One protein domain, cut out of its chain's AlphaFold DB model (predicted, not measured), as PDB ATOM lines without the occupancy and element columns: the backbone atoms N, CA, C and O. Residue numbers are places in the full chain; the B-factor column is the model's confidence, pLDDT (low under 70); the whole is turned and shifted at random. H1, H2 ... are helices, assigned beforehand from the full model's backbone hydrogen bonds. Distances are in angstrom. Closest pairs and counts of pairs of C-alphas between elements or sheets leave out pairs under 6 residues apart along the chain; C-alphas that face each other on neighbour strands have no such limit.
ATOM      1  N   SER A 254     -31.490   7.340   8.099       50.12
ATOM      2  CA  SER A 254     -31.832   7.095   6.693       50.12
ATOM      3  C   SER A 254     -32.504   8.303   6.032       50.12
ATOM      4  O   SER A 254     -32.184   8.619   4.885       50.12
ATOM      5  N   ARG A 255     -33.367   9.046   6.744       54.19
ATOM      6  CA  ARG A 255     -33.886  10.339   6.262       54.19
ATOM      7  C   ARG A 255     -32.777  11.383   6.132       54.19
ATOM      8  O   ARG A 255     -32.809  12.144   5.172       54.19
ATOM      9  N   ALA A 256     -31.803  11.416   7.040       53.75
ATOM     10  CA  ALA A 256     -30.683  12.356   6.991       53.75
ATOM     11  C   ALA A 256     -29.754  12.088   5.793       53.75
ATOM     12  O   ALA A 256     -29.393  13.023   5.078       53.75
ATOM     13  N   LEU A 257     -29.429  10.818   5.519       49.69
ATOM     14  CA  LEU A 257     -28.668  10.410   4.330       49.69
ATOM     15  C   LEU A 257     -29.436  10.709   3.036       49.69
ATOM     16  O   LEU A 257     -28.909  11.385   2.156       49.69
ATOM     17  N   ALA A 258     -30.713  10.321   2.958       51.44
ATOM     18  CA  ALA A 258     -31.550  10.598   1.791       51.44
ATOM     19  C   ALA A 258     -31.769  12.103   1.561       51.44
ATOM     20  O   ALA A 258     -31.844  12.547   0.417       51.44
ATOM     21  N   ALA A 259     -31.864  12.911   2.622       52.38
ATOM     22  CA  ALA A 259     -31.938  14.366   2.514       52.38
ATOM     23  C   ALA A 259     -30.622  14.960   1.995       52.38
ATOM     24  O   ALA A 259     -30.657  15.863   1.161       52.38
ATOM     25  N   LYS A 260     -29.472  14.431   2.430       53.09
ATOM     26  CA  LYS A 260     -28.149  14.857   1.955       53.09
ATOM     27  C   LYS A 260     -27.949  14.544   0.468       53.09
ATOM     28  O   LYS A 260     -27.524  15.425  -0.278       53.09
ATOM     29  N   ASP A 261     -28.336  13.351   0.024       52.88
ATOM     30  CA  ASP A 261     -28.230  12.942  -1.384       52.88
ATOM     31  C   ASP A 261     -29.225  13.695  -2.281       52.88
ATOM     32  O   ASP A 261     -28.846  14.200  -3.339       52.88
ATOM     33  N   LYS A 262     -30.470  13.894  -1.820       59.59
ATOM     34  CA  LYS A 262     -31.449  14.757  -2.508       59.59
ATOM     35  C   LYS A 262     -30.948  16.189  -2.651       59.59
ATOM     36  O   LYS A 262     -31.204  16.805  -3.683       59.59
ATOM     37  N   ASN A 263     -30.246  16.710  -1.645       66.94
ATOM     38  CA  ASN A 263     -29.678  18.053  -1.693       66.94
ATOM     39  C   ASN A 263     -28.559  18.134  -2.741       66.94
ATOM     40  O   ASN A 263     -28.564  19.051  -3.554       66.94
ATOM     41  N   ARG A 264     -27.681  17.128  -2.826       68.44
ATOM     42  CA  ARG A 264     -26.626  17.075  -3.852       68.44
ATOM     43  C   ARG A 264     -27.188  16.968  -5.275       68.44
ATOM     44  O   ARG A 264     -26.752  17.688  -6.168       68.44
ATOM     45  N   ASP A 265     -28.194  16.125  -5.495       68.44
ATOM     46  CA  ASP A 265     -28.821  15.981  -6.817       68.44
ATOM     47  C   ASP A 265     -29.671  17.204  -7.200       68.44
ATOM     48  O   ASP A 265     -29.802  17.554  -8.378       68.44
ATOM     49  N   ALA A 266     -30.287  17.868  -6.218       68.19
ATOM     50  CA  ALA A 266     -30.954  19.150  -6.423       68.19
ATOM     51  C   ALA A 266     -29.944  20.249  -6.782       68.19
ATOM     52  O   ALA A 266     -30.188  20.987  -7.735       68.19
ATOM     53  N   GLN A 267     -28.794  20.298  -6.104       67.94
ATOM     54  CA  GLN A 267     -27.693  21.218  -6.408       67.94
ATOM     55  C   GLN A 267     -27.151  20.995  -7.822       67.94
ATOM     56  O   GLN A 267     -27.094  21.938  -8.609       67.94
ATOM     57  N   ALA A 268     -26.865  19.747  -8.202       73.88
ATOM     58  CA  ALA A 268     -26.393  19.417  -9.546       73.88
ATOM     59  C   ALA A 268     -27.398  19.832 -10.641       73.88
ATOM     60  O   ALA A 268     -27.014  20.333 -11.700       73.88
ATOM     61  N   ARG A 269     -28.706  19.667 -10.391       74.31
ATOM     62  CA  ARG A 269     -29.762  20.110 -11.320       74.31
ATOM     63  C   ARG A 269     -29.910  21.627 -11.374       74.31
ATOM     64  O   ARG A 269     -30.057  22.161 -12.471       74.31
ATOM     65  N   ALA A 270     -29.863  22.308 -10.231       72.50
ATOM     66  CA  ALA A 270     -29.908  23.766 -10.165       72.50
ATOM     67  C   ALA A 270     -28.741  24.376 -10.947       72.50
ATOM     68  O   ALA A 270     -28.963  25.246 -11.786       72.50
ATOM     69  N   TYR A 271     -27.536  23.829 -10.776       79.69
ATOM     70  CA  TYR A 271     -26.350  24.260 -11.505       79.69
ATOM     71  C   TYR A 271     -26.460  24.007 -13.011       79.69
ATOM     72  O   TYR A 271     -26.226  24.902 -13.819       79.69
ATOM     73  N   LYS A 272     -26.917  22.815 -13.418       81.81
ATOM     74  CA  LYS A 272     -27.164  22.507 -14.835       81.81
ATOM     75  C   LYS A 272     -28.170  23.473 -15.469       81.81
ATOM     76  O   LYS A 272     -28.011  23.856 -16.627       81.81
ATOM     77  N   ASN A 273     -29.215  23.848 -14.735       80.12
ATOM     78  CA  ASN A 273     -30.212  24.805 -15.209       80.12
ATOM     79  C   ASN A 273     -29.654  26.232 -15.265       80.12
ATOM     80  O   ASN A 273     -29.911  26.933 -16.241       80.12
ATOM     81  N   TRP A 274     -28.855  26.631 -14.274       87.44
ATOM     82  CA  TRP A 274     -28.145  27.906 -14.275       87.44
ATOM     83  C   TRP A 274     -27.185  28.023 -15.467       87.44
ATOM     84  O   TRP A 274     -27.265  28.994 -16.214       87.44
ATOM     85  N   GLY A 275     -26.373  26.994 -15.733       85.00
ATOM     86  CA  GLY A 275     -25.469  26.970 -16.886       85.00
ATOM     87  C   GLY A 275     -26.212  27.115 -18.218       85.00
ATOM     88  O   GLY A 275     -25.818  27.908 -19.067       85.00
ATOM     89  N   LYS A 276     -27.357  26.434 -18.384       88.44
ATOM     90  CA  LYS A 276     -28.224  26.614 -19.566       88.44
ATOM     91  C   LYS A 276     -28.752  28.042 -19.700       88.44
ATOM     92  O   LYS A 276     -28.801  28.570 -20.807       88.44
ATOM     93  N   TYR A 277     -29.179  28.641 -18.591       87.94
ATOM     94  CA  TYR A 277     -29.642  30.024 -18.562       87.94
ATOM     95  C   TYR A 277     -28.521  30.994 -18.967       87.94
ATOM     96  O   TYR A 277     -28.757  31.861 -19.805       87.94
ATOM     97  N   MET A 278     -27.301  30.796 -18.462       91.00
ATOM     98  CA  MET A 278     -26.148  31.629 -18.811       91.00
ATOM     99  C   MET A 278     -25.764  31.510 -20.287       91.00
ATOM    100  O   MET A 278     -25.580  32.532 -20.937       91.00
ATOM    101  N   VAL A 279     -25.731  30.294 -20.842       91.19
ATOM    102  CA  VAL A 279     -25.484  30.085 -22.282       91.19
ATOM    103  C   VAL A 279     -26.545  30.788 -23.127       91.19
ATOM    104  O   VAL A 279     -26.212  31.472 -24.088       91.19
ATOM    105  N   LYS A 280     -27.824  30.682 -22.745       92.19
ATOM    106  CA  LYS A 280     -28.909  31.371 -23.454       92.19
ATOM    107  C   LYS A 280     -28.765  32.894 -23.382       92.19
ATOM    108  O   LYS A 280     -29.026  33.566 -24.372       92.19
ATOM    109  N   ALA A 281     -28.358  33.434 -22.235       91.25
ATOM    110  CA  ALA A 281     -28.126  34.866 -22.071       91.25
ATOM    111  C   ALA A 281     -26.922  35.365 -22.888       91.25
ATOM    112  O   ALA A 281     -26.991  36.462 -23.429       91.25
ATOM    113  N   MET A 282     -25.859  34.559 -23.005       91.12
ATOM    114  CA  MET A 282     -24.700  34.850 -23.859       91.12
ATOM    115  C   MET A 282     -25.093  34.861 -25.340       91.12
ATOM    116  O   MET A 282     -24.830  35.843 -26.019       91.12
ATOM    117  N   MET A 283     -25.807  33.831 -25.806       93.62
ATOM    118  CA  MET A 283     -26.290  33.762 -27.193       93.62
ATOM    119  C   MET A 283     -27.236  34.915 -27.538       93.62
ATOM    120  O   MET A 283     -27.148  35.479 -28.617       93.62
ATOM    121  N   ALA A 284     -28.130  35.289 -26.618       90.88
ATOM    122  CA  ALA A 284     -29.038  36.411 -26.835       90.88
ATOM    123  C   ALA A 284     -28.313  37.768 -26.857       90.88
ATOM    124  O   ALA A 284     -28.758  38.675 -27.550       90.88
ATOM    125  N   ALA A 285     -27.226  37.921 -26.092       92.81
ATOM    126  CA  ALA A 285     -26.385  39.115 -26.155       92.81
ATOM    127  C   ALA A 285     -25.636  39.186 -27.493       92.81
ATOM    128  O   ALA A 285     -25.644  40.232 -28.130       92.81
ATOM    129  N   GLU A 286     -25.080  38.061 -27.946       93.38
ATOM    130  CA  GLU A 286     -24.396  37.937 -29.237       93.38
ATOM    131  C   GLU A 286     -25.338  38.213 -30.420       93.38
ATOM    132  O   GLU A 286     -25.014  39.007 -31.296       93.38
ATOM    133  N   GLU A 287     -26.541  37.632 -30.425       93.50
ATOM    134  CA  GLU A 287     -27.552  37.866 -31.469       93.50
ATOM    135  C   GLU A 287     -28.030  39.327 -31.511       93.50
ATOM    136  O   GLU A 287     -28.382  39.843 -32.570       93.50
ATOM    137  N   ALA A 288     -28.026  40.004 -30.361       91.69
ATOM    138  CA  ALA A 288     -28.386  41.411 -30.238       91.69
ATOM    139  C   ALA A 288     -27.201  42.376 -30.444       91.69
ATOM    140  O   ALA A 288     -27.396  43.581 -30.277       91.69
ATOM    141  N   ASP A 289     -26.010  41.866 -30.779       93.25
ATOM    142  CA  ASP A 289     -24.762  42.633 -30.922       93.25
ATOM    143  C   ASP A 289     -24.456  43.498 -29.678       93.25
ATOM    144  O   ASP A 289     -24.076  44.667 -29.750       93.25
ATOM    145  N   LEU A 290     -24.714  42.929 -28.496       88.25
ATOM    146  CA  LEU A 290     -24.450  43.551 -27.203       88.25
ATOM    147  C   LEU A 290     -23.097  43.080 -26.661       88.25
ATOM    148  O   LEU A 290     -22.914  41.898 -26.374       88.25
ATOM    149  N   ASP A 291     -22.200  44.032 -26.392       85.94
ATOM    150  CA  ASP A 291     -20.897  43.785 -25.746       85.94
ATOM    151  C   ASP A 291     -21.018  43.223 -24.315       85.94
ATOM    152  O   ASP A 291     -20.059  42.696 -23.748       85.94
ATOM    153  N   ASP A 292     -22.192  43.372 -23.700       88.81
ATOM    154  CA  ASP A 292     -22.438  43.061 -22.300       88.81
ATOM    155  C   ASP A 292     -23.642  42.126 -22.130       88.81
ATOM    156  O   ASP A 292     -24.699  42.286 -22.744       88.81
ATOM    157  N   LEU A 293     -23.508  41.178 -21.196       89.75
ATOM    158  CA  LEU A 293     -24.618  40.331 -20.770       89.75
ATOM    159  C   LEU A 293     -25.770  41.172 -20.198       89.75
ATOM    160  O   LEU A 293     -25.525  42.155 -19.487       89.75
ATOM    161  N   PRO A 294     -27.031  40.726 -20.360       90.38
ATOM    162  CA  PRO A 294     -28.161  41.336 -19.675       90.38
ATOM    163  C   PRO A 294     -27.883  41.484 -18.174       90.38
ATOM    164  O   PRO A 294     -27.375  40.560 -17.539       90.38
ATOM    165  N   ALA A 295     -28.253  42.621 -17.573       87.62
ATOM    166  CA  ALA A 295     -27.857  42.972 -16.199       87.62
ATOM    167  C   ALA A 295     -28.170  41.889 -15.144       87.62
ATOM    168  O   ALA A 295     -27.456  41.746 -14.151       87.62
ATOM    169  N   HIS A 296     -29.233  41.111 -15.355       83.38
ATOM    170  CA  HIS A 296     -29.626  39.997 -14.494       83.38
ATOM    171  C   HIS A 296     -28.721  38.761 -14.668       83.38
ATOM    172  O   HIS A 296     -28.362  38.123 -13.679       83.38
ATOM    173  N   ALA A 297     -28.281  38.458 -15.892       86.81
ATOM    174  CA  ALA A 297     -27.290  37.419 -16.171       86.81
ATOM    175  C   ALA A 297     -25.893  37.829 -15.689       86.81
ATOM    176  O   ALA A 297     -25.229  37.034 -15.033       86.81
ATOM    177  N   LYS A 298     -25.491  39.090 -15.900       89.06
ATOM    178  CA  LYS A 298     -24.212  39.642 -15.420       89.06
ATOM    179  C   LYS A 298     -24.075  39.556 -13.896       89.06
ATOM    180  O   LYS A 298     -23.092  39.018 -13.403       89.06
ATOM    181  N   LYS A 299     -25.103  39.967 -13.143       84.88
ATOM    182  CA  LYS A 299     -25.129  39.812 -11.674       84.88
ATOM    183  C   LYS A 299     -25.048  38.354 -11.231       84.88
ATOM    184  O   LYS A 299     -24.377  38.046 -10.253       84.88
ATOM    185  N   SER A 300     -25.743  37.456 -11.930       79.44
ATOM    186  CA  SER A 300     -25.714  36.027 -11.610       79.44
ATOM    187  C   SER A 300     -24.354  35.391 -11.920       79.44
ATOM    188  O   SER A 300     -23.899  34.536 -11.167       79.44
ATOM    189  N   TRP A 301     -23.692  35.843 -12.984       84.19
ATOM    190  CA  TRP A 301     -22.340  35.452 -13.369       84.19
ATOM    191  C   TRP A 301     -21.288  35.913 -12.359       84.19
ATOM    192  O   TRP A 301     -20.476  35.111 -11.908       84.19
ATOM    193  N   GLU A 302     -21.346  37.182 -11.946       82.88
ATOM    194  CA  GLU A 302     -20.470  37.746 -10.910       82.88
ATOM    195  C   GLU A 302     -20.654  37.045  -9.564       82.88
ATOM    196  O   GLU A 302     -19.678  36.770  -8.866       82.88
ATOM    197  N   TRP A 303     -21.901  36.716  -9.216       75.69
ATOM    198  CA  TRP A 303     -22.205  35.962  -8.007       75.69
ATOM    199  C   TRP A 303     -21.569  34.565  -8.022       75.69
ATOM    200  O   TRP A 303     -21.071  34.124  -6.992       75.69
ATOM    201  N   ASN A 304     -21.497  33.915  -9.190       74.94
ATOM    202  CA  ASN A 304     -20.819  32.629  -9.381       74.94
ATOM    203  C   ASN A 304     -19.304  32.776  -9.648       74.94
ATOM    204  O   ASN A 304     -18.706  31.971 -10.360       74.94
ATOM    205  N   GLY A 305     -18.678  33.852  -9.161       77.81
ATOM    206  CA  GLY A 305     -17.234  34.062  -9.277       77.81
ATOM    207  C   GLY A 305     -16.728  34.292 -10.706       77.81
ATOM    208  O   GLY A 305     -15.540  34.100 -10.963       77.81
ATOM    209  N   CYS A 306     -17.603  34.696 -11.633       81.88
ATOM    210  CA  CYS A 306     -17.293  34.886 -13.052       81.88
ATOM    211  C   CYS A 306     -16.711  33.634 -13.733       81.88
ATOM    212  O   CYS A 306     -15.877  33.747 -14.634       81.88
ATOM    213  N   THR A 307     -17.121  32.442 -13.295       79.00
ATOM    214  CA  THR A 307     -16.651  31.170 -13.845       79.00
ATOM    215  C   THR A 307     -17.818  30.235 -14.164       79.00
ATOM    216  O   THR A 307     -18.812  30.182 -13.441       79.00
ATOM    217  N   MET A 308     -17.689  29.489 -15.269       70.88
ATOM    218  CA  MET A 308     -18.572  28.365 -15.627       70.88
ATOM    219  C   MET A 308     -18.137  27.068 -14.931       70.88
ATOM    220  O   MET A 308     -18.799  26.046 -15.086       70.88
ATOM    221  N   ASN A 309     -17.005  27.084 -14.219       68.88
ATOM    222  CA  ASN A 309     -16.463  25.921 -13.532       68.88
ATOM    223  C   ASN A 309     -16.949  25.876 -12.084       68.88
ATOM    224  O   ASN A 309     -17.110  26.905 -11.431       68.88
ATOM    225  N   PHE A 310     -17.187  24.661 -11.608       56.88
ATOM    226  CA  PHE A 310     -17.737  24.364 -10.296       56.88
ATOM    227  C   PHE A 310     -16.614  24.106  -9.285       56.88
ATOM    228  O   PHE A 310     -15.899  23.115  -9.431       56.88
ATOM    229  N   ASP A 311     -16.501  24.947  -8.252       57.62
ATOM    230  CA  ASP A 311     -15.645  24.698  -7.088       57.62
ATOM    231  C   ASP A 311     -16.527  24.330  -5.877       57.62
ATOM    232  O   ASP A 311     -17.192  25.166  -5.266       57.62
ATOM    233  N   GLU A 312     -16.538  23.034  -5.549       53.75
ATOM    234  CA  GLU A 312     -17.512  22.290  -4.723       53.75
ATOM    235  C   GLU A 312     -17.886  22.830  -3.323       53.75
ATOM    236  O   GLU A 312     -18.783  22.270  -2.692       53.75
ATOM    237  N   GLU A 313     -17.269  23.894  -2.803       46.41
ATOM    238  CA  GLU A 313     -17.380  24.232  -1.372       46.41
ATOM    239  C   GLU A 313     -17.737  25.681  -1.011       46.41
ATOM    240  O   GLU A 313     -18.112  25.920   0.139       46.41
ATOM    241  N   LYS A 314     -17.661  26.660  -1.923       45.22
ATOM    242  CA  LYS A 314     -17.797  28.085  -1.535       45.22
ATOM    243  C   LYS A 314     -19.001  28.823  -2.113       45.22
ATOM    244  O   LYS A 314     -19.418  29.818  -1.525       45.22
ATOM    245  N   ASP A 315     -19.625  28.295  -3.160       50.22
ATOM    246  CA  ASP A 315     -20.509  29.116  -3.998       50.22
ATOM    247  C   ASP A 315     -22.006  29.018  -3.658       50.22
ATOM    248  O   ASP A 315     -22.816  29.673  -4.299       50.22
ATOM    249  N   TYR A 316     -22.420  28.246  -2.639       51.12
ATOM    250  CA  TYR A 316     -23.858  28.020  -2.378       51.12
ATOM    251  C   TYR A 316     -24.349  28.140  -0.931       51.12
ATOM    252  O   TYR A 316     -25.503  27.800  -0.642       51.12
ATOM    253  N   VAL A 317     -23.560  28.702  -0.012       41.53
ATOM    254  CA  VAL A 317     -24.053  29.010   1.345       41.53
ATOM    255  C   VAL A 317     -24.930  30.274   1.322       41.53
ATOM    256  O   VAL A 317     -24.525  31.298   1.851       41.53
ATOM    257  N   ALA A 318     -26.113  30.235   0.685       39.84
ATOM    258  CA  ALA A 318     -27.205  31.199   0.937       39.84
ATOM    259  C   ALA A 318     -28.550  30.933   0.223       39.84
ATOM    260  O   ALA A 318     -29.507  31.642   0.518       39.84
ATOM    261  N   CYS A 319     -28.717  29.937  -0.657       36.75
ATOM    262  CA  CYS A 319     -30.056  29.674  -1.233       36.75
ATOM    263  C   CYS A 319     -31.046  28.990  -0.259       36.75
ATOM    264  O   CYS A 319     -32.140  28.607  -0.662       36.75
ATOM    265  N   SER A 320     -30.701  28.859   1.029       33.97
ATOM    266  CA  SER A 320     -31.647  28.509   2.099       33.97
ATOM    267  C   SER A 320     -32.380  29.718   2.702       33.97
ATOM    268  O   SER A 320     -33.258  29.531   3.545       33.97
TER     269      SER A 320
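This is residues 254 to 320 of the 445 residues of an uncharacterized protein of Pseudocercospora fijiensis (strain CIRAD86) (UniProt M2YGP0). One long, unbent helix, H1, makes the longest axis, and after its last residue, Glu 287, the backbone folds back on one side of it through a short helix, H2, set at a slant, and a stretch with no named element, residues 304 to 320. The other end of H1, residues 254 to 266, sticks out as a free arm. The printed part has 67 residues, with two named helices in the order H1, H2 and no named strand; the class is all helix. The whole is loose, with a radius of gyration of the C-alphas of 14.8 A, and spans 52 by 19 by 18 A.

H1, residues 254 to 287, and H2, residues 295 to 303, only just touch, with 3 pairs of C-alphas within 8 A. H1 touches H2 with residues 278 to 281 alone. Their closest C-alphas, those of Met 278 and Ala 297, are 6.5 A apart. The two helices run opposite ways at a steep tilt of 47 degrees, and their centres are 15.5 A apart. In both H1 and H2, every O i to N i+4 pair is within hydrogen-bond range.

H1 has 34 residues and measures 49.2 A from C-alpha 254 at (-31.832, 7.095, 6.693) to C-alpha 287 at (-27.552, 37.866, -31.469). H2 has 9 residues and measures 12.2 A, ending with C-alpha 303 at (-22.205, 35.962, -8.007). A short link of 7 residues joins them.

The two C-alphas farthest apart, those of Ser 254 and Asp 289, are 52.2 A apart. Without the stretch that stands free, residues 254 to 266 of H1, the body of 54 residues spans 35 by 19 by 18 A. The printed part has no cut. The mean pLDDT of the printed part is 73.1, and it is under 70 at residues 254 to 267 and 309 to 320 of this model.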